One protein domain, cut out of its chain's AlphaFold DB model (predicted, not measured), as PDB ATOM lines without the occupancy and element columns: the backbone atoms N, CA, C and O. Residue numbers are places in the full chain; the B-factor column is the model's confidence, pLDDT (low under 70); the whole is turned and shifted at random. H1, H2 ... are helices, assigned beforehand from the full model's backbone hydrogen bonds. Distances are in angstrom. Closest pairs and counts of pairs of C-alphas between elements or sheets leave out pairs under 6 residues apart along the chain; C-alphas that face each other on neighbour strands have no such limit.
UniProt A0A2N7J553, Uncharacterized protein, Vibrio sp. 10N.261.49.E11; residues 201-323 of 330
ATOM      1  N   ALA A 201     211.897 197.562 104.055       82.81
ATOM      2  CA  ALA A 201     210.958 197.812 102.965       82.81
ATOM      3  C   ALA A 201     210.711 199.313 102.724       82.81
ATOM      4  O   ALA A 201     210.786 199.794 101.593       82.81
ATOM      5  N   GLU A 202     210.473 200.089 103.787       86.62
ATOM      6  CA  GLU A 202     210.268 201.535 103.677       86.62
ATOM      7  C   GLU A 202     211.531 202.254 103.180       86.62
ATOM      8  O   GLU A 202     211.461 203.168 102.351       86.62
ATOM      9  N   ARG A 203     212.710 201.835 103.650       85.00
ATOM     10  CA  ARG A 203     213.989 202.394 103.198       85.00
ATOM     11  C   ARG A 203     214.228 202.121 101.712       85.00
ATOM     12  O   ARG A 203     214.650 203.036 101.002       85.00
ATOM     13  N   ALA A 204     213.945 200.902 101.254       85.19
ATOM     14  CA  ALA A 204     214.023 200.519  99.847       85.19
ATOM     15  C   ALA A 204     213.060 201.359  98.991       85.19
ATOM     16  O   ALA A 204     213.488 201.983  98.023       85.19
ATOM     17  N   PHE A 205     211.803 201.506  99.422       89.38
ATOM     18  CA  PHE A 205     210.806 202.334  98.738       89.38
ATOM     19  C   PHE A 205     211.236 203.802  98.599       89.38
ATOM     20  O   PHE A 205     211.170 204.383  97.516       89.38
ATOM     21  N   ARG A 206     211.738 204.419  99.678       89.75
ATOM     22  CA  ARG A 206     212.226 205.810  99.636       89.75
ATOM     23  C   ARG A 206     213.400 205.980  98.670       89.75
ATOM     24  O   ARG A 206     213.491 207.016  98.011       89.75
ATOM     25  N   ARG A 207     214.287 204.983  98.584       89.06
ATOM     26  CA  ARG A 207     215.384 204.961  97.607       89.06
ATOM     27  C   ARG A 207     214.839 204.855  96.184       89.06
ATOM     28  O   ARG A 207     215.157 205.739  95.391       89.06
ATOM     29  N   ALA A 208     213.983 203.868  95.893       91.44
ATOM     30  CA  ALA A 208     213.308 203.682  94.596       91.44
ATOM     31  C   ALA A 208     212.647 204.977  94.118       91.44
ATOM     32  O   ALA A 208     212.912 205.466  93.021       91.44
ATOM     33  N   ARG A 209     211.877 205.618  95.002       92.38
ATOM     34  CA  ARG A 209     211.205 206.885  94.706       92.38
ATOM     35  C   ARG A 209     212.178 208.035  94.455       92.38
ATOM     36  O   ARG A 209     211.909 208.882  93.603       92.38
ATOM     37  N   LYS A 210     213.287 208.104  95.195       92.06
ATOM     38  CA  LYS A 210     214.324 209.118  94.973       92.06
ATOM     39  C   LYS A 210     214.964 208.942  93.594       92.06
ATOM     40  O   LYS A 210     215.041 209.929  92.868       92.06
ATOM     41  N   LEU A 211     215.339 207.715  93.229       92.50
ATOM     42  CA  LEU A 211     215.905 207.422  91.913       92.50
ATOM     43  C   LEU A 211     214.899 207.748  90.804       92.50
ATOM     44  O   LEU A 211     215.245 208.455  89.868       92.50
ATOM     45  N   LEU A 212     213.626 207.361  90.956       93.81
ATOM     46  CA  LEU A 212     212.569 207.734  90.010       93.81
ATOM     47  C   LEU A 212     212.462 209.253  89.842       93.81
ATOM     48  O   LEU A 212     212.400 209.756  88.723       93.81
ATOM     49  N   ARG A 213     212.468 210.000  90.951       92.50
ATOM     50  CA  ARG A 213     212.450 211.467  90.926       92.50
ATOM     51  C   ARG A 213     213.634 212.026  90.151       92.50
ATOM     52  O   ARG A 213     213.434 212.909  89.325       92.50
ATOM     53  N   GLU A 214     214.840 211.547  90.421       91.38
ATOM     54  CA  GLU A 214     216.059 211.997  89.744       91.38
ATOM     55  C   GLU A 214     216.012 211.677  88.242       91.38
ATOM     56  O   GLU A 214     216.265 212.565  87.426       91.38
ATOM     57  N   THR A 215     215.562 210.479  87.870       92.00
ATOM     58  CA  THR A 215     215.404 210.048  86.473       92.00
ATOM     59  C   THR A 215     214.344 210.865  85.727       92.00
ATOM     60  O   THR A 215     214.604 211.356  84.631       92.00
ATOM     61  N   ILE A 216     213.165 211.100  86.317       90.31
ATOM     62  CA  ILE A 216     212.104 211.922  85.700       90.31
ATOM     63  C   ILE A 216     212.541 213.385  85.552       90.31
ATOM     64  O   ILE A 216     212.229 214.033  84.550       90.31
ATOM     65  N   LEU A 217     213.284 213.914  86.529       88.56
ATOM     66  CA  LEU A 217     213.879 215.246  86.428       88.56
ATOM     67  C   LEU A 217     214.885 215.321  85.274       88.56
ATOM     68  O   LEU A 217     214.851 216.287  84.513       88.56
ATOM     69  N   ALA A 218     215.734 214.302  85.120       89.44
ATOM     70  CA  ALA A 218     216.683 214.210  84.015       89.44
ATOM     71  C   ALA A 218     215.979 214.087  82.652       89.44
ATOM     72  O   ALA A 218     216.433 214.685  81.679       89.44
ATOM     73  N   LEU A 219     214.823 213.411  82.598       89.44
ATOM     74  CA  LEU A 219     213.985 213.301  81.398       89.44
ATOM     75  C   LEU A 219     213.368 214.629  80.938       89.44
ATOM     76  O   LEU A 219     212.843 214.695  79.821       89.44
ATOM     77  N   LYS A 220     213.408 215.679  81.774       88.06
ATOM     78  CA  LYS A 220     212.826 217.002  81.483       88.06
ATOM     79  C   LYS A 220     211.353 216.912  81.068       88.06
ATOM     80  O   LYS A 220     210.905 217.586  80.141       88.06
ATOM     81  N   VAL A 221     210.601 216.038  81.737       87.12
ATOM     82  CA  VAL A 221     209.172 215.824  81.469       87.12
ATOM     83  C   VAL A 221     208.392 217.086  81.819       87.12
ATOM     84  O   VAL A 221     208.410 217.524  82.971       87.12
ATOM     85  N   ASP A 222     207.712 217.662  80.822       84.50
ATOM     86  CA  ASP A 222     206.974 218.924  80.947       84.50
ATOM     87  C   ASP A 222     207.794 220.040  81.631       84.50
ATOM     88  O   ASP A 222     207.240 220.834  82.392       84.50
ATOM     89  N   GLU A 223     209.112 220.115  81.409       81.25
ATOM     90  CA  GLU A 223     209.999 221.075  82.088       81.25
ATOM     91  C   GLU A 223     209.512 222.525  81.918       81.25
ATOM     92  O   GLU A 223     209.493 223.301  82.881       81.25
ATOM     93  N   SER A 224     209.005 222.864  80.731       76.94
ATOM     94  CA  SER A 224     208.403 224.165  80.434       76.94
ATOM     95  C   SER A 224     207.182 224.510  81.311       76.94
ATOM     96  O   SER A 224     206.949 225.688  81.616       76.94
ATOM     97  N   LYS A 225     206.426 223.499  81.766       73.56
ATOM     98  CA  LYS A 225     205.228 223.631  82.621       73.56
ATOM     99  C   LYS A 225     205.521 223.355  84.100       73.56
ATOM    100  O   LYS A 225     204.839 223.888  84.976       73.56
ATOM    101  N   ALA A 226     206.551 222.568  84.405       66.56
ATOM    102  CA  ALA A 226     206.919 222.076  85.733       66.56
ATOM    103  C   ALA A 226     207.683 223.105  86.584       66.56
ATOM    104  O   ALA A 226     208.622 222.768  87.308       66.56
ATOM    105  N   LYS A 227     207.242 224.371  86.563       60.62
ATOM    106  CA  LYS A 227     207.806 225.453  87.393       60.62
ATOM    107  C   LYS A 227     207.530 225.279  88.894       60.62
ATOM    108  O   LYS A 227     208.096 226.010  89.700       60.62
ATOM    109  N   THR A 228     206.669 224.335  89.288       66.12
ATOM    110  CA  THR A 228     206.291 224.090  90.688       66.12
ATOM    111  C   THR A 228     206.597 222.653  91.116       66.12
ATOM    112  O   THR A 228     206.417 221.717  90.338       66.12
ATOM    113  N   SER A 229     207.008 222.464  92.380       75.38
ATOM    114  CA  SER A 229     207.243 221.132  92.979       75.38
ATOM    115  C   SER A 229     206.032 220.204  92.832       75.38
ATOM    116  O   SER A 229     206.188 219.016  92.580       75.38
ATOM    117  N   ARG A 230     204.816 220.764  92.902       79.50
ATOM    118  CA  ARG A 230     203.556 220.010  92.859       79.50
ATOM    119  C   ARG A 230     203.366 219.206  91.575       79.50
ATOM    120  O   ARG A 230     202.884 218.085  91.650       79.50
ATOM    121  N   LEU A 231     203.734 219.754  90.414       82.06
ATOM    122  CA  LEU A 231     203.563 219.029  89.148       82.06
ATOM    123  C   LEU A 231     204.521 217.834  89.059       82.06
ATOM    124  O   LEU A 231     204.143 216.779  88.567       82.06
ATOM    125  N   LYS A 232     205.741 217.987  89.585       81.56
ATOM    126  CA  LYS A 232     206.750 216.922  89.621       81.56
ATOM    127  C   LYS A 232     206.333 215.791  90.555       81.56
ATOM    128  O   LYS A 232     206.426 214.628  90.183       81.56
ATOM    129  N   ASP A 233     205.826 216.137  91.737       87.69
ATOM    130  CA  ASP A 233     205.301 215.149  92.680       87.69
ATOM    131  C   ASP A 233     204.053 214.445  92.129       87.69
ATOM    132  O   ASP A 233     203.899 213.250  92.360       87.69
ATOM    133  N   LYS A 234     203.221 215.142  91.341       90.69
ATOM    134  CA  LYS A 234     202.096 214.524  90.630       90.69
ATOM    135  C   LYS A 234     202.563 213.505  89.587       90.69
ATOM    136  O   LYS A 234     202.080 212.393  89.599       90.69
ATOM    137  N   ILE A 235     203.534 213.838  88.735       91.38
ATOM    138  CA  ILE A 235     204.054 212.882  87.735       91.38
ATOM    139  C   ILE A 235     204.605 211.623  88.415       91.38
ATOM    140  O   ILE A 235     204.373 210.518  87.940       91.38
ATOM    141  N   LEU A 236     205.316 211.785  89.537       92.44
ATOM    142  CA  LEU A 236     205.795 210.650  90.326       92.44
ATOM    143  C   LEU A 236     204.649 209.814  90.884       92.44
ATOM    144  O   LEU A 236     204.739 208.593  90.874       92.44
ATOM    145  N   PHE A 237     203.613 210.476  91.397       94.06
ATOM    146  CA  PHE A 237     202.422 209.818  91.911       94.06
ATOM    147  C   PHE A 237     201.739 209.011  90.806       94.06
ATOM    148  O   PHE A 237     201.644 207.800  90.943       94.06
ATOM    149  N   ASP A 238     201.383 209.671  89.700       94.69
ATOM    150  CA  ASP A 238     200.688 209.079  88.557       94.69
ATOM    151  C   ASP A 238     201.482 207.891  87.973       94.69
ATOM    152  O   ASP A 238     200.897 206.908  87.536       94.69
ATOM    153  N   PHE A 239     202.821 207.952  87.972       95.06
ATOM    154  CA  PHE A 239     203.658 206.845  87.497       95.06
ATOM    155  C   PHE A 239     203.638 205.648  88.458       95.06
ATOM    156  O   PHE A 239     203.491 204.517  88.019       95.06
ATOM    157  N   ILE A 240     203.765 205.880  89.771       94.75
ATOM    158  CA  ILE A 240     203.749 204.801  90.781       94.75
ATOM    159  C   ILE A 240     202.356 204.158  90.888       94.75
ATOM    160  O   ILE A 240     202.254 202.977  91.211       94.75
ATOM    161  N   THR A 241     201.285 204.916  90.628       92.19
ATOM    162  CA  THR A 241     199.906 204.401  90.591       92.19
ATOM    163  C   THR A 241     199.491 203.851  89.225       92.19
ATOM    164  O   THR A 241     198.329 203.480  89.065       92.19
ATOM    165  N   ASN A 242     200.411 203.769  88.255       92.44
ATOM    166  CA  ASN A 242     200.158 203.298  86.889       92.44
ATOM    167  C   ASN A 242     199.081 204.093  86.121       92.44
ATOM    168  O   ASN A 242     198.468 203.582  85.186       92.44
ATOM    169  N   GLU A 243     198.848 205.355  86.487       94.38
ATOM    170  CA  GLU A 243     198.012 206.286  85.714       94.38
ATOM    171  C   GLU A 243     198.730 206.808  84.460       94.38
ATOM    172  O   GLU A 243     198.076 207.238  83.508       94.38
ATOM    173  N   ILE A 244     200.065 206.781  84.456       94.75
ATOM    174  CA  ILE A 244     200.907 207.058  83.287       94.75
ATOM    175  C   ILE A 244     202.000 205.999  83.169       94.75
ATOM    176  O   ILE A 244     202.492 205.497  84.179       94.75
ATOM    177  N   ASP A 245     202.436 205.719  81.944       94.06
ATOM    178  CA  ASP A 245     203.494 204.744  81.675       94.06
ATOM    179  C   ASP A 245     204.779 205.386  81.111       94.06
ATOM    180  O   ASP A 245     204.902 206.604  80.928       94.06
ATOM    181  N   VAL A 246     205.784 204.553  80.822       94.44
ATOM    182  CA  VAL A 246     207.055 204.998  80.223       94.44
ATOM    183  C   VAL A 246     206.847 205.616  78.835       94.44
ATOM    184  O   VAL A 246     207.563 206.552  78.465       94.44
ATOM    185  N   SER A 247     205.849 205.159  78.074       94.12
ATOM    186  CA  SER A 247     205.512 205.727  76.766       94.12
ATOM    187  C   SER A 247     204.995 207.163  76.900       94.12
ATOM    188  O   SER A 247     205.340 208.029  76.090       94.12
ATOM    189  N   ASP A 248     204.225 207.454  77.948       94.75
ATOM    190  CA  ASP A 248     203.748 208.799  78.253       94.75
ATOM    191  C   ASP A 248     204.893 209.715  78.677       94.75
ATOM    192  O   ASP A 248     204.991 210.846  78.187       94.75
ATOM    193  N   LEU A 249     205.817 209.225  79.511       93.12
ATOM    194  CA  LEU A 249     207.037 209.964  79.856       93.12
ATOM    195  C   LEU A 249     207.880 210.268  78.607       93.12
ATOM    196  O   LEU A 249     208.359 211.393  78.443       93.12
ATOM    197  N   ALA A 250     208.012 209.308  77.687       92.06
ATOM    198  CA  ALA A 250     208.766 209.471  76.446       92.06
ATOM    199  C   ALA A 250     208.176 210.556  75.529       92.06
ATOM    200  O   ALA A 250     208.939 211.346  74.959       92.06
ATOM    201  N   LYS A 251     206.839 210.613  75.413       92.12
ATOM    202  CA  LYS A 251     206.100 211.633  74.641       92.12
ATOM    203  C   LYS A 251     206.204 213.026  75.266       92.12
ATOM    204  O   LYS A 251     206.249 214.017  74.544       92.12
ATOM    205  N   ARG A 252     206.218 213.103  76.600       90.94
ATOM    206  CA  ARG A 252     206.236 214.361  77.374       90.94
ATOM    207  C   ARG A 252     207.645 214.900  77.643       90.94
ATOM    208  O   ARG A 252     207.784 216.015  78.144       90.94
ATOM    209  N   SER A 253     208.680 214.113  77.355       89.50
ATOM    210  CA  SER A 253     210.082 214.493  77.534       89.50
ATOM    211  C   SER A 253     210.498 215.598  76.559       89.50
ATOM    212  O   SER A 253     210.354 215.459  75.344       89.50
ATOM    213  N   GLU A 254     211.068 216.676  77.099       87.88
ATOM    214  CA  GLU A 254     211.591 217.815  76.333       87.88
ATOM    215  C   GLU A 254     213.110 217.715  76.060       87.88
ATOM    216  O   GLU A 254     213.717 218.675  75.578       87.88
ATOM    217  N   LEU A 255     213.746 216.572  76.362       86.62
ATOM    218  CA  LEU A 255     215.171 216.333  76.092       86.62
ATOM    219  C   LEU A 255     215.489 216.495  74.594       86.62
ATOM    220  O   LEU A 255     214.849 215.885  73.736       86.62
ATOM    221  N   LYS A 256     216.512 217.304  74.287       75.25
ATOM    222  CA  LYS A 256     217.041 217.533  72.933       75.25
ATOM    223  C   LYS A 256     218.548 217.247  72.913       75.25
ATOM    224  O   LYS A 256     219.277 217.872  73.679       75.25
ATOM    225  N   GLY A 257     219.010 216.391  71.999       63.78
ATOM    226  CA  GLY A 257     220.439 216.115  71.762       63.78
ATOM    227  C   GLY A 257     221.048 214.975  72.599       63.78
ATOM    228  O   GLY A 257     220.398 214.429  73.480       63.78
ATOM    229  N   GLU A 258     222.304 214.631  72.286       58.59
ATOM    230  CA  GLU A 258     223.004 213.376  72.647       58.59
ATOM    231  C   GLU A 258     223.663 213.342  74.046       58.59
ATOM    232  O   GLU A 258     224.238 212.327  74.425       58.59
ATOM    233  N   ALA A 259     223.630 214.427  74.830       62.31
ATOM    234  CA  ALA A 259     224.418 214.515  76.073       62.31
ATOM    235  C   ALA A 259     223.908 213.623  77.223       62.31
ATOM    236  O   ALA A 259     224.651 213.345  78.160       62.31
ATOM    237  N   VAL A 260     222.644 213.205  77.170       70.44
ATOM    238  CA  VAL A 260     222.035 212.270  78.119       70.44
ATOM    239  C   VAL A 260     221.228 211.277  77.302       70.44
ATOM    240  O   VAL A 260     220.365 211.687  76.523       70.44
ATOM    241  N   ASP A 261     221.518 209.989  77.467       85.69
ATOM    242  CA  ASP A 261     220.827 208.934  76.738       85.69
ATOM    243  C   ASP A 261     219.374 208.835  77.229       85.69
ATOM    244  O   ASP A 261     219.076 208.364  78.330       85.69
ATOM    245  N   LYS A 262     218.455 209.355  76.408       88.12
ATOM    246  CA  LYS A 262     217.019 209.335  76.685       88.12
ATOM    247  C   LYS A 262     216.512 207.901  76.825       88.12
ATOM    248  O   LYS A 262     215.674 207.658  77.692       88.12
ATOM    249  N   ASP A 263     217.006 206.980  76.005       89.56
ATOM    250  CA  ASP A 263     216.564 205.588  76.025       89.56
ATOM    251  C   ASP A 263     217.046 204.903  77.305       89.56
ATOM    252  O   ASP A 263     216.290 204.157  77.932       89.56
ATOM    253  N   ASP A 264     218.245 205.247  77.778       90.69
ATOM    254  CA  ASP A 264     218.743 204.777  79.068       90.69
ATOM    255  C   ASP A 264     217.892 205.270  80.253       90.69
ATOM    256  O   ASP A 264     217.521 204.486  81.136       90.69
ATOM    257  N   LEU A 265     217.511 206.552  80.260       92.69
ATOM    258  CA  LEU A 265     216.625 207.107  81.288       92.69
ATOM    259  C   LEU A 265     215.236 206.453  81.265       92.69
ATOM    260  O   LEU A 265     214.702 206.107  82.320       92.69
ATOM    261  N   LEU A 266     214.656 206.256  80.079       94.00
ATOM    262  CA  LEU A 266     213.365 205.582  79.924       94.00
ATOM    263  C   LEU A 266     213.434 204.118  80.370       94.00
ATOM    264  O   LEU A 266     212.530 203.654  81.061       94.00
ATOM    265  N   ASN A 267     214.525 203.419  80.059       93.94
ATOM    266  CA  ASN A 267     214.773 202.067  80.548       93.94
ATOM    267  C   ASN A 267     214.882 202.038  82.086       93.94
ATOM    268  O   ASN A 267     214.285 201.188  82.735       93.94
ATOM    269  N   THR A 268     215.557 203.016  82.702       94.12
ATOM    270  CA  THR A 268     215.581 203.138  84.172       94.12
ATOM    271  C   THR A 268     214.177 203.353  84.746       94.12
ATOM    272  O   THR A 268     213.827 202.723  85.744       94.12
ATOM    273  N   CYS A 269     213.347 204.194  84.118       95.25
ATOM    274  CA  CYS A 269     211.943 204.339  84.511       95.25
ATOM    275  C   CYS A 269     211.176 203.017  84.384       95.25
ATOM    276  O   CYS A 269     210.422 202.689  85.291       95.25
ATOM    277  N   GLN A 270     211.389 202.241  83.317       95.44
ATOM    278  CA  GLN A 270     210.734 200.941  83.135       95.44
ATOM    279  C   GLN A 270     211.101 199.953  84.244       95.44
ATOM    280  O   GLN A 270     210.215 199.332  84.825       95.44
ATOM    281  N   LEU A 271     212.391 199.839  84.572       94.19
ATOM    282  CA  LEU A 271     212.860 198.976  85.656       94.19
ATOM    283  C   LEU A 271     212.267 199.393  87.009       94.19
ATOM    284  O   LEU A 271     211.838 198.546  87.787       94.19
ATOM    285  N   LEU A 272     212.184 200.701  87.274       94.62
ATOM    286  CA  LEU A 272     211.544 201.225  88.481       94.62
ATOM    287  C   LEU A 272     210.038 200.958  88.510       94.62
ATOM    288  O   LEU A 272     209.525 200.612  89.568       94.62
ATOM    289  N   GLY A 273     209.340 201.097  87.379       94.44
ATOM    290  CA  GLY A 273     207.921 200.752  87.252       94.44
ATOM    291  C   GLY A 273     207.676 199.286  87.608       94.44
ATOM    292  O   GLY A 273     206.930 198.999  88.538       94.44
ATOM    293  N   ASN A 274     208.429 198.376  86.978       92.56
ATOM    294  CA  ASN A 274     208.369 196.941  87.273       92.56
ATOM    295  C   ASN A 274     208.652 196.646  88.756       92.56
ATOM    296  O   ASN A 274     207.999 195.796  89.361       92.56
ATOM    297  N   TRP A 275     209.609 197.358  89.360       92.62
ATOM    298  CA  TRP A 275     209.918 197.224  90.781       92.62
ATOM    299  C   TRP A 275     208.760 197.671  91.679       92.62
ATOM    300  O   TRP A 275     208.420 196.958  92.625       92.62
ATOM    301  N   PHE A 276     208.134 198.822  91.400       93.44
ATOM    302  CA  PHE A 276     206.972 199.293  92.162       93.44
ATOM    303  C   PHE A 276     205.799 198.318  92.044       93.44
ATOM    304  O   PHE A 276     205.185 198.002  93.064       93.44
ATOM    305  N   ASP A 277     205.541 197.791  90.847       92.19
ATOM    306  CA  ASP A 277     204.485 196.807  90.597       92.19
ATOM    307  C   ASP A 277     204.718 195.508  91.369       92.19
ATOM    308  O   ASP A 277     203.861 195.094  92.155       92.19
ATOM    309  N   ALA A 278     205.900 194.901  91.216       90.75
ATOM    310  CA  ALA A 278     206.252 193.661  91.904       90.75
ATOM    311  C   ALA A 278     206.188 193.834  93.428       90.75
ATOM    312  O   ALA A 278     205.607 193.012  94.140       90.75
ATOM    313  N   ARG A 279     206.708 194.958  93.938       90.31
ATOM    314  CA  ARG A 279     206.656 195.297  95.361       90.31
ATOM    315  C   ARG A 279     205.223 195.436  95.858       90.31
ATOM    316  O   ARG A 279     204.906 194.934  96.936       90.31
ATOM    317  N   ASN A 280     204.379 196.168  95.132       90.69
ATOM    318  CA  ASN A 280     203.004 196.440  95.541       90.69
ATOM    319  C   ASN A 280     202.168 195.159  95.527       90.69
ATOM    320  O   ASN A 280     201.465 194.902  96.503       90.69
ATOM    321  N   ALA A 281     202.323 194.320  94.500       90.56
ATOM    322  CA  ALA A 281     201.683 193.011  94.428       90.56
ATOM    323  C   ALA A 281     202.124 192.098  95.584       90.56
ATOM    324  O   ALA A 281     201.285 191.498  96.261       90.56
ATOM    325  N   TYR A 282     203.430 192.048  95.868       88.69
ATOM    326  CA  TYR A 282     203.983 191.291  96.991       88.69
ATOM    327  C   TYR A 282     203.428 191.770  98.344       88.69
ATOM    328  O   TYR A 282     202.932 190.963  99.131       88.69
ATOM    329  N   HIS A 283     203.446 193.083  98.601       88.56
ATOM    330  CA  HIS A 283     202.911 193.683  99.830       88.56
ATOM    331  C   HIS A 283     201.413 193.434 100.006       88.56
ATOM    332  O   HIS A 283     200.972 193.053 101.090       88.56
ATOM    333  N   GLU A 284     200.632 193.632  98.947       91.31
ATOM    334  CA  GLU A 284     199.194 193.390  98.949       91.31
ATOM    335  C   GLU A 284     198.880 191.934  99.288       91.31
ATOM    336  O   GLU A 284     198.090 191.664 100.197       91.31
ATOM    337  N   HIS A 285     199.517 190.989  98.593       90.12
ATOM    338  CA  HIS A 285     199.270 189.570  98.815       90.12
ATOM    339  C   HIS A 285     199.702 189.140 100.224       90.12
ATOM    340  O   HIS A 285     198.957 188.438 100.911       90.12
ATOM    341  N   TYR A 286     200.851 189.632 100.700       89.38
ATOM    342  CA  TYR A 286     201.331 189.370 102.057       89.38
ATOM    343  C   TYR A 286     200.344 189.880 103.109       89.38
ATOM    344  O   TYR A 286     199.967 189.139 104.021       89.38
ATOM    345  N   MET A 287     199.892 191.131 102.980       88.19
ATOM    346  CA  MET A 287     198.973 191.744 103.940       88.19
ATOM    347  C   MET A 287     197.568 191.139 103.900       88.19
ATOM    348  O   MET A 287     196.873 191.145 104.913       88.19
ATOM    349  N   LYS A 288     197.132 190.574 102.774       89.00
ATOM    350  CA  LYS A 288     195.895 189.780 102.730       89.00
ATOM    351  C   LYS A 288     196.056 188.467 103.495       89.00
ATOM    352  O   LYS A 288     195.276 188.200 104.406       89.00
ATOM    353  N   LEU A 289     197.113 187.704 103.215       87.50
ATOM    354  CA  LEU A 289     197.318 186.396 103.844       87.50
ATOM    355  C   LEU A 289     197.542 186.501 105.360       87.50
ATOM    356  O   LEU A 289     197.040 185.689 106.142       87.50
ATOM    357  N   ILE A 290     198.273 187.522 105.809       86.06
ATOM    358  CA  ILE A 290     198.504 187.729 107.241       86.06
ATOM    359  C   ILE A 290     197.210 188.083 107.989       86.06
ATOM    360  O   ILE A 290     197.028 187.646 109.123       86.06
ATOM    361  N   ARG A 291     196.276 188.803 107.351       86.06
ATOM    362  CA  ARG A 291     194.948 189.091 107.916       86.06
ATOM    363  C   ARG A 291     194.093 187.841 107.994       86.06
ATOM    364  O   ARG A 291     193.547 187.549 109.054       86.06
ATOM    365  N   GLU A 292     194.026 187.074 106.907       85.12
ATOM    366  CA  GLU A 292     193.283 185.807 106.846       85.12
ATOM    367  C   GLU A 292     193.739 184.824 107.930       85.12
ATOM    368  O   GLU A 292     192.936 184.112 108.532       85.12
ATOM    369  N   THR A 293     195.038 184.822 108.229       83.19
ATOM    370  CA  THR A 293     195.637 183.960 109.255       83.19
ATOM    371  C   THR A 293     195.701 184.609 110.639       83.19
ATOM    372  O   THR A 293     196.180 183.981 111.587       83.19
ATOM    373  N   ASN A 294     195.225 185.850 110.787       80.88
ATOM    374  CA  ASN A 294     195.360 186.680 111.985       80.88
ATOM    375  C   ASN A 294     196.794 186.683 112.567       80.88
ATOM    376  O   ASN A 294     197.004 186.483 113.767       80.88
ATOM    377  N   GLY A 295     197.795 186.816 111.694       78.38
ATOM    378  CA  GLY A 295     199.218 186.840 112.039       78.38
ATOM    379  C   GLY A 295     199.785 185.526 112.584       78.38
ATOM    380  O   GLY A 295     200.920 185.517 113.052       78.38
ATOM    381  N   ARG A 296     199.026 184.420 112.552       78.56
ATOM    382  CA  ARG A 296     199.474 183.109 113.065       78.56
ATOM    383  C   ARG A 296     200.488 182.422 112.159       78.56
ATOM    384  O   ARG A 296     201.213 181.545 112.620       78.56
ATOM    385  N   VAL A 297     200.503 182.785 110.883       76.06
ATOM    386  CA  VAL A 297     201.404 182.232 109.877       76.06
ATOM    387  C   VAL A 297     202.214 183.383 109.311       76.06
ATOM    388  O   VAL A 297     201.645 184.410 108.948       76.06
ATOM    389  N   VAL A 298     203.531 183.206 109.231       76.69
ATOM    390  CA  VAL A 298     204.381 184.089 108.431       76.69
ATOM    391  C   VAL A 298     204.189 183.665 106.971       76.69
ATOM    392  O   VAL A 298     204.494 182.518 106.649       76.69
ATOM    393  N   PRO A 299     203.672 184.532 106.083       70.81
ATOM    394  CA  PRO A 299     203.351 184.198 104.693       70.81
ATOM    395  C   PRO A 299     204.496 183.665 103.812       70.81
ATOM    396  O   PRO A 299     204.246 183.386 102.644       70.81
ATOM    397  N   SER A 300     205.726 183.530 104.320       67.62
ATOM    398  CA  SER A 300     206.951 183.291 103.538       67.62
ATOM    399  C   SER A 300     206.934 182.040 102.657       67.62
ATOM    400  O   SER A 300     207.670 182.000 101.675       67.62
ATOM    401  N   ASP A 301     206.093 181.058 102.995       65.94
ATOM    402  CA  ASP A 301     206.074 179.730 102.368       65.94
ATOM    403  C   ASP A 301     204.813 179.495 101.512       65.94
ATOM    404  O   ASP A 301     204.585 178.403 100.993       65.94
ATOM    405  N   SER A 302     203.963 180.514 101.363       75.56
ATOM    406  CA  SER A 302     202.827 180.479 100.441       75.56
ATOM    407  C   SER A 302     203.333 180.484  98.995       75.56
ATOM    408  O   SER A 302     204.107 181.364  98.626       75.56
ATOM    409  N   ASN A 303     202.865 179.552  98.152       73.31
ATOM    410  CA  ASN A 303     203.282 179.470  96.742       73.31
ATOM    411  C   ASN A 303     203.132 180.813  95.999       73.31
ATOM    412  O   ASN A 303     204.025 181.187  95.244       73.31
ATOM    413  N   GLY A 304     202.051 181.561  96.255       77.00
ATOM    414  CA  GLY A 304     201.837 182.882  95.649       77.00
ATOM    415  C   GLY A 304     202.780 183.961  96.192       77.00
ATOM    416  O   GLY A 304     203.219 184.832  95.449       77.00
ATOM    417  N   ILE A 305     203.157 183.887  97.473       81.31
ATOM    418  CA  ILE A 305     204.132 184.807  98.083       81.31
ATOM    419  C   ILE A 305     205.542 184.530  97.567       81.31
ATOM    420  O   ILE A 305     206.289 185.473  97.332       81.31
ATOM    421  N   VAL A 306     205.903 183.259  97.376       82.69
ATOM    422  CA  VAL A 306     207.207 182.865  96.828       82.69
ATOM    423  C   VAL A 306     207.351 183.354  95.391       82.69
ATOM    424  O   VAL A 306     208.364 183.964  95.072       82.69
ATOM    425  N   GLU A 307     206.337 183.153  94.546       85.69
ATOM    426  CA  GLU A 307     206.360 183.630  93.159       85.69
ATOM    427  C   GLU A 307     206.513 185.155  93.082       85.69
ATOM    428  O   GLU A 307     207.396 185.655  92.386       85.69
ATOM    429  N   LEU A 308     205.711 185.896  93.852       85.50
ATOM    430  CA  LEU A 308     205.796 187.358  93.910       85.50
ATOM    431  C   LEU A 308     207.126 187.842  94.498       85.50
ATOM    432  O   LEU A 308     207.647 188.868  94.066       85.50
ATOM    433  N   ARG A 309     207.702 187.106  95.458       83.00
ATOM    434  CA  ARG A 309     209.035 187.406  95.990       83.00
ATOM    435  C   ARG A 309     210.101 187.226  94.915       83.00
ATOM    436  O   ARG A 309     210.921 188.120  94.774       83.00
ATOM    437  N   CYS A 310     210.064 186.138  94.144       84.31
ATOM    438  CA  CYS A 310     211.002 185.931  93.039       84.31
ATOM    439  C   CYS A 310     210.892 187.060  92.003       84.31
ATOM    440  O   CYS A 310     211.898 187.654  91.651       84.31
ATOM    441  N   GLN A 311     209.675 187.437  91.593       86.25
ATOM    442  CA  GLN A 311     209.474 188.562  90.664       86.25
ATOM    443  C   GLN A 311     210.033 189.880  91.213       86.25
ATOM    444  O   GLN A 311     210.588 190.697  90.477       86.25
ATOM    445  N   PHE A 312     209.879 190.100  92.518       83.62
ATOM    446  CA  PHE A 312     210.433 191.264  93.188       83.62
ATOM    447  C   PHE A 312     211.969 191.220  93.266       83.62
ATOM    448  O   PHE A 312     212.612 192.237  93.007       83.62
ATOM    449  N   GLU A 313     212.557 190.065  93.579       84.81
ATOM    450  CA  GLU A 313     214.008 189.833  93.586       84.81
ATOM    451  C   GLU A 313     214.611 190.039  92.187       84.81
ATOM    452  O   GLU A 313     215.591 190.772  92.062       84.81
ATOM    453  N   ASP A 314     213.968 189.528  91.135       86.88
ATOM    454  CA  ASP A 314     214.370 189.736  89.739       86.88
ATOM    455  C   ASP A 314     214.349 191.233  89.366       86.88
ATOM    456  O   ASP A 314     215.264 191.753  88.723       86.88
ATOM    457  N   ALA A 315     213.316 191.968  89.800       85.88
ATOM    458  CA  ALA A 315     213.221 193.413  89.575       85.88
ATOM    459  C   ALA A 315     214.295 194.199  90.347       85.88
ATOM    460  O   ALA A 315     214.790 195.223  89.865       85.88
ATOM    461  N   VAL A 316     214.661 193.736  91.546       84.94
ATOM    462  CA  VAL A 316     215.770 194.288  92.334       84.94
ATOM    463  C   VAL A 316     217.105 194.047  91.633       84.94
ATOM    464  O   VAL A 316     217.884 194.992  91.514       84.94
ATOM    465  N   GLU A 317     217.361 192.829  91.158       86.31
ATOM    466  CA  GLU A 317     218.600 192.463  90.465       86.31
ATOM    467  C   GLU A 317     218.776 193.293  89.189       86.31
ATOM    468  O   GLU A 317     219.797 193.958  89.022       86.31
ATOM    469  N   ALA A 318     217.729 193.400  88.366       86.19
ATOM    470  CA  ALA A 318     217.763 194.211  87.151       86.19
ATOM    471  C   ALA A 318     218.046 195.704  87.425       86.19
ATOM    472  O   ALA A 318     218.717 196.375  86.636       86.19
ATOM    473  N   LEU A 319     217.549 196.247  88.545       86.06
ATOM    474  CA  LEU A 319     217.872 197.612  88.973       86.06
ATOM    475  C   LEU A 319     219.302 197.738  89.500       86.06
ATOM    476  O   LEU A 319     219.954 198.740  89.205       86.06
ATOM    477  N   ALA A 320     219.780 196.758  90.265       85.81
ATOM    478  CA  ALA A 320     221.117 196.756  90.851       85.81
ATOM    479  C   ALA A 320     222.215 196.616  89.785       85.81
ATOM    480  O   ALA A 320     223.232 197.302  89.872       85.81
ATOM    481  N   ASP A 321     221.982 195.817  88.742       86.12
ATOM    482  CA  ASP A 321     222.887 195.687  87.594       86.12
ATOM    483  C   ASP A 321     223.137 197.033  86.906       86.12
ATOM    484  O   ASP A 321     224.247 197.337  86.464       86.12
ATOM    485  N   LYS A 322     222.096 197.866  86.838       84.50
ATOM    486  CA  LYS A 322     222.160 199.189  86.214       84.50
ATOM    487  C   LYS A 322     222.622 200.285  87.171       84.50
ATOM    488  O   LYS A 322     223.301 201.223  86.758       84.50
ATOM    489  N   HIS A 323     222.256 200.173  88.442       84.12
ATOM    490  CA  HIS A 323     222.574 201.130  89.497       84.12
ATOM    491  C   HIS A 323     223.236 200.388  90.672       84.12
ATOM    492  O   HIS A 323     222.573 200.129  91.673       84.12
TER     493      HIS A 323
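AT A GLANCE: This is residues 201 to 323 of the 330 residues of an uncharacterized protein of Vibrio sp. 10N.261.49.E11 (UniProt A0A2N7J553). A long helical hairpin, H4 and H5, runs along the longest axis, and H1, H2 and H3 pack on H4 within its residues 265 to 276. The printed part has 123 residues with five named helices, H1 to H5, and no named strand: all helix. It is elongated, 55 by 30 by 23 A, and only just loose, close to compact (radius of gyration of the C-alphas 16.8 A).

HOW THE PARTS SIT: H1, residues 201 to 218, touches H2, residues 229 to 240, at a steep tilt of 63 degrees; Arg 213 and Leu 236 have the closest C-alphas, 6.7 A. H4, residues 262 to 292, is the hub. It touches H1 (closest C-alphas Thr 215 and Leu 265, 6.1 A), H3, residues 246 to 252 (Val 246 and Gln 270, 6.2 A), and, only just, with 3 pairs of C-alphas within 8 A, H2. H4 and H5, residues 303 to 322, form a hairpin, closest C-alphas Ala 278 and Phe 312, 5.0 A. Each O i to N i+4 pair is within hydrogen-bond range in H1 to H4, 15 of 16 in H5.

IN THESE COORDINATES: H1 begins at C-alpha 201 (210.958, 197.812, 102.965); H4 spans 45.0 A; H5 spans 29.3 A, to C-alpha 322 (222.160, 199.189, 86.214).

THE WHOLE: The farthest C-alphas, Gly 257 and Arg 296, are 56.9 A apart. The printed part has no cut and no long link; pLDDT is under 70 at 226 to 228, 257 to 259 and 300 to 301.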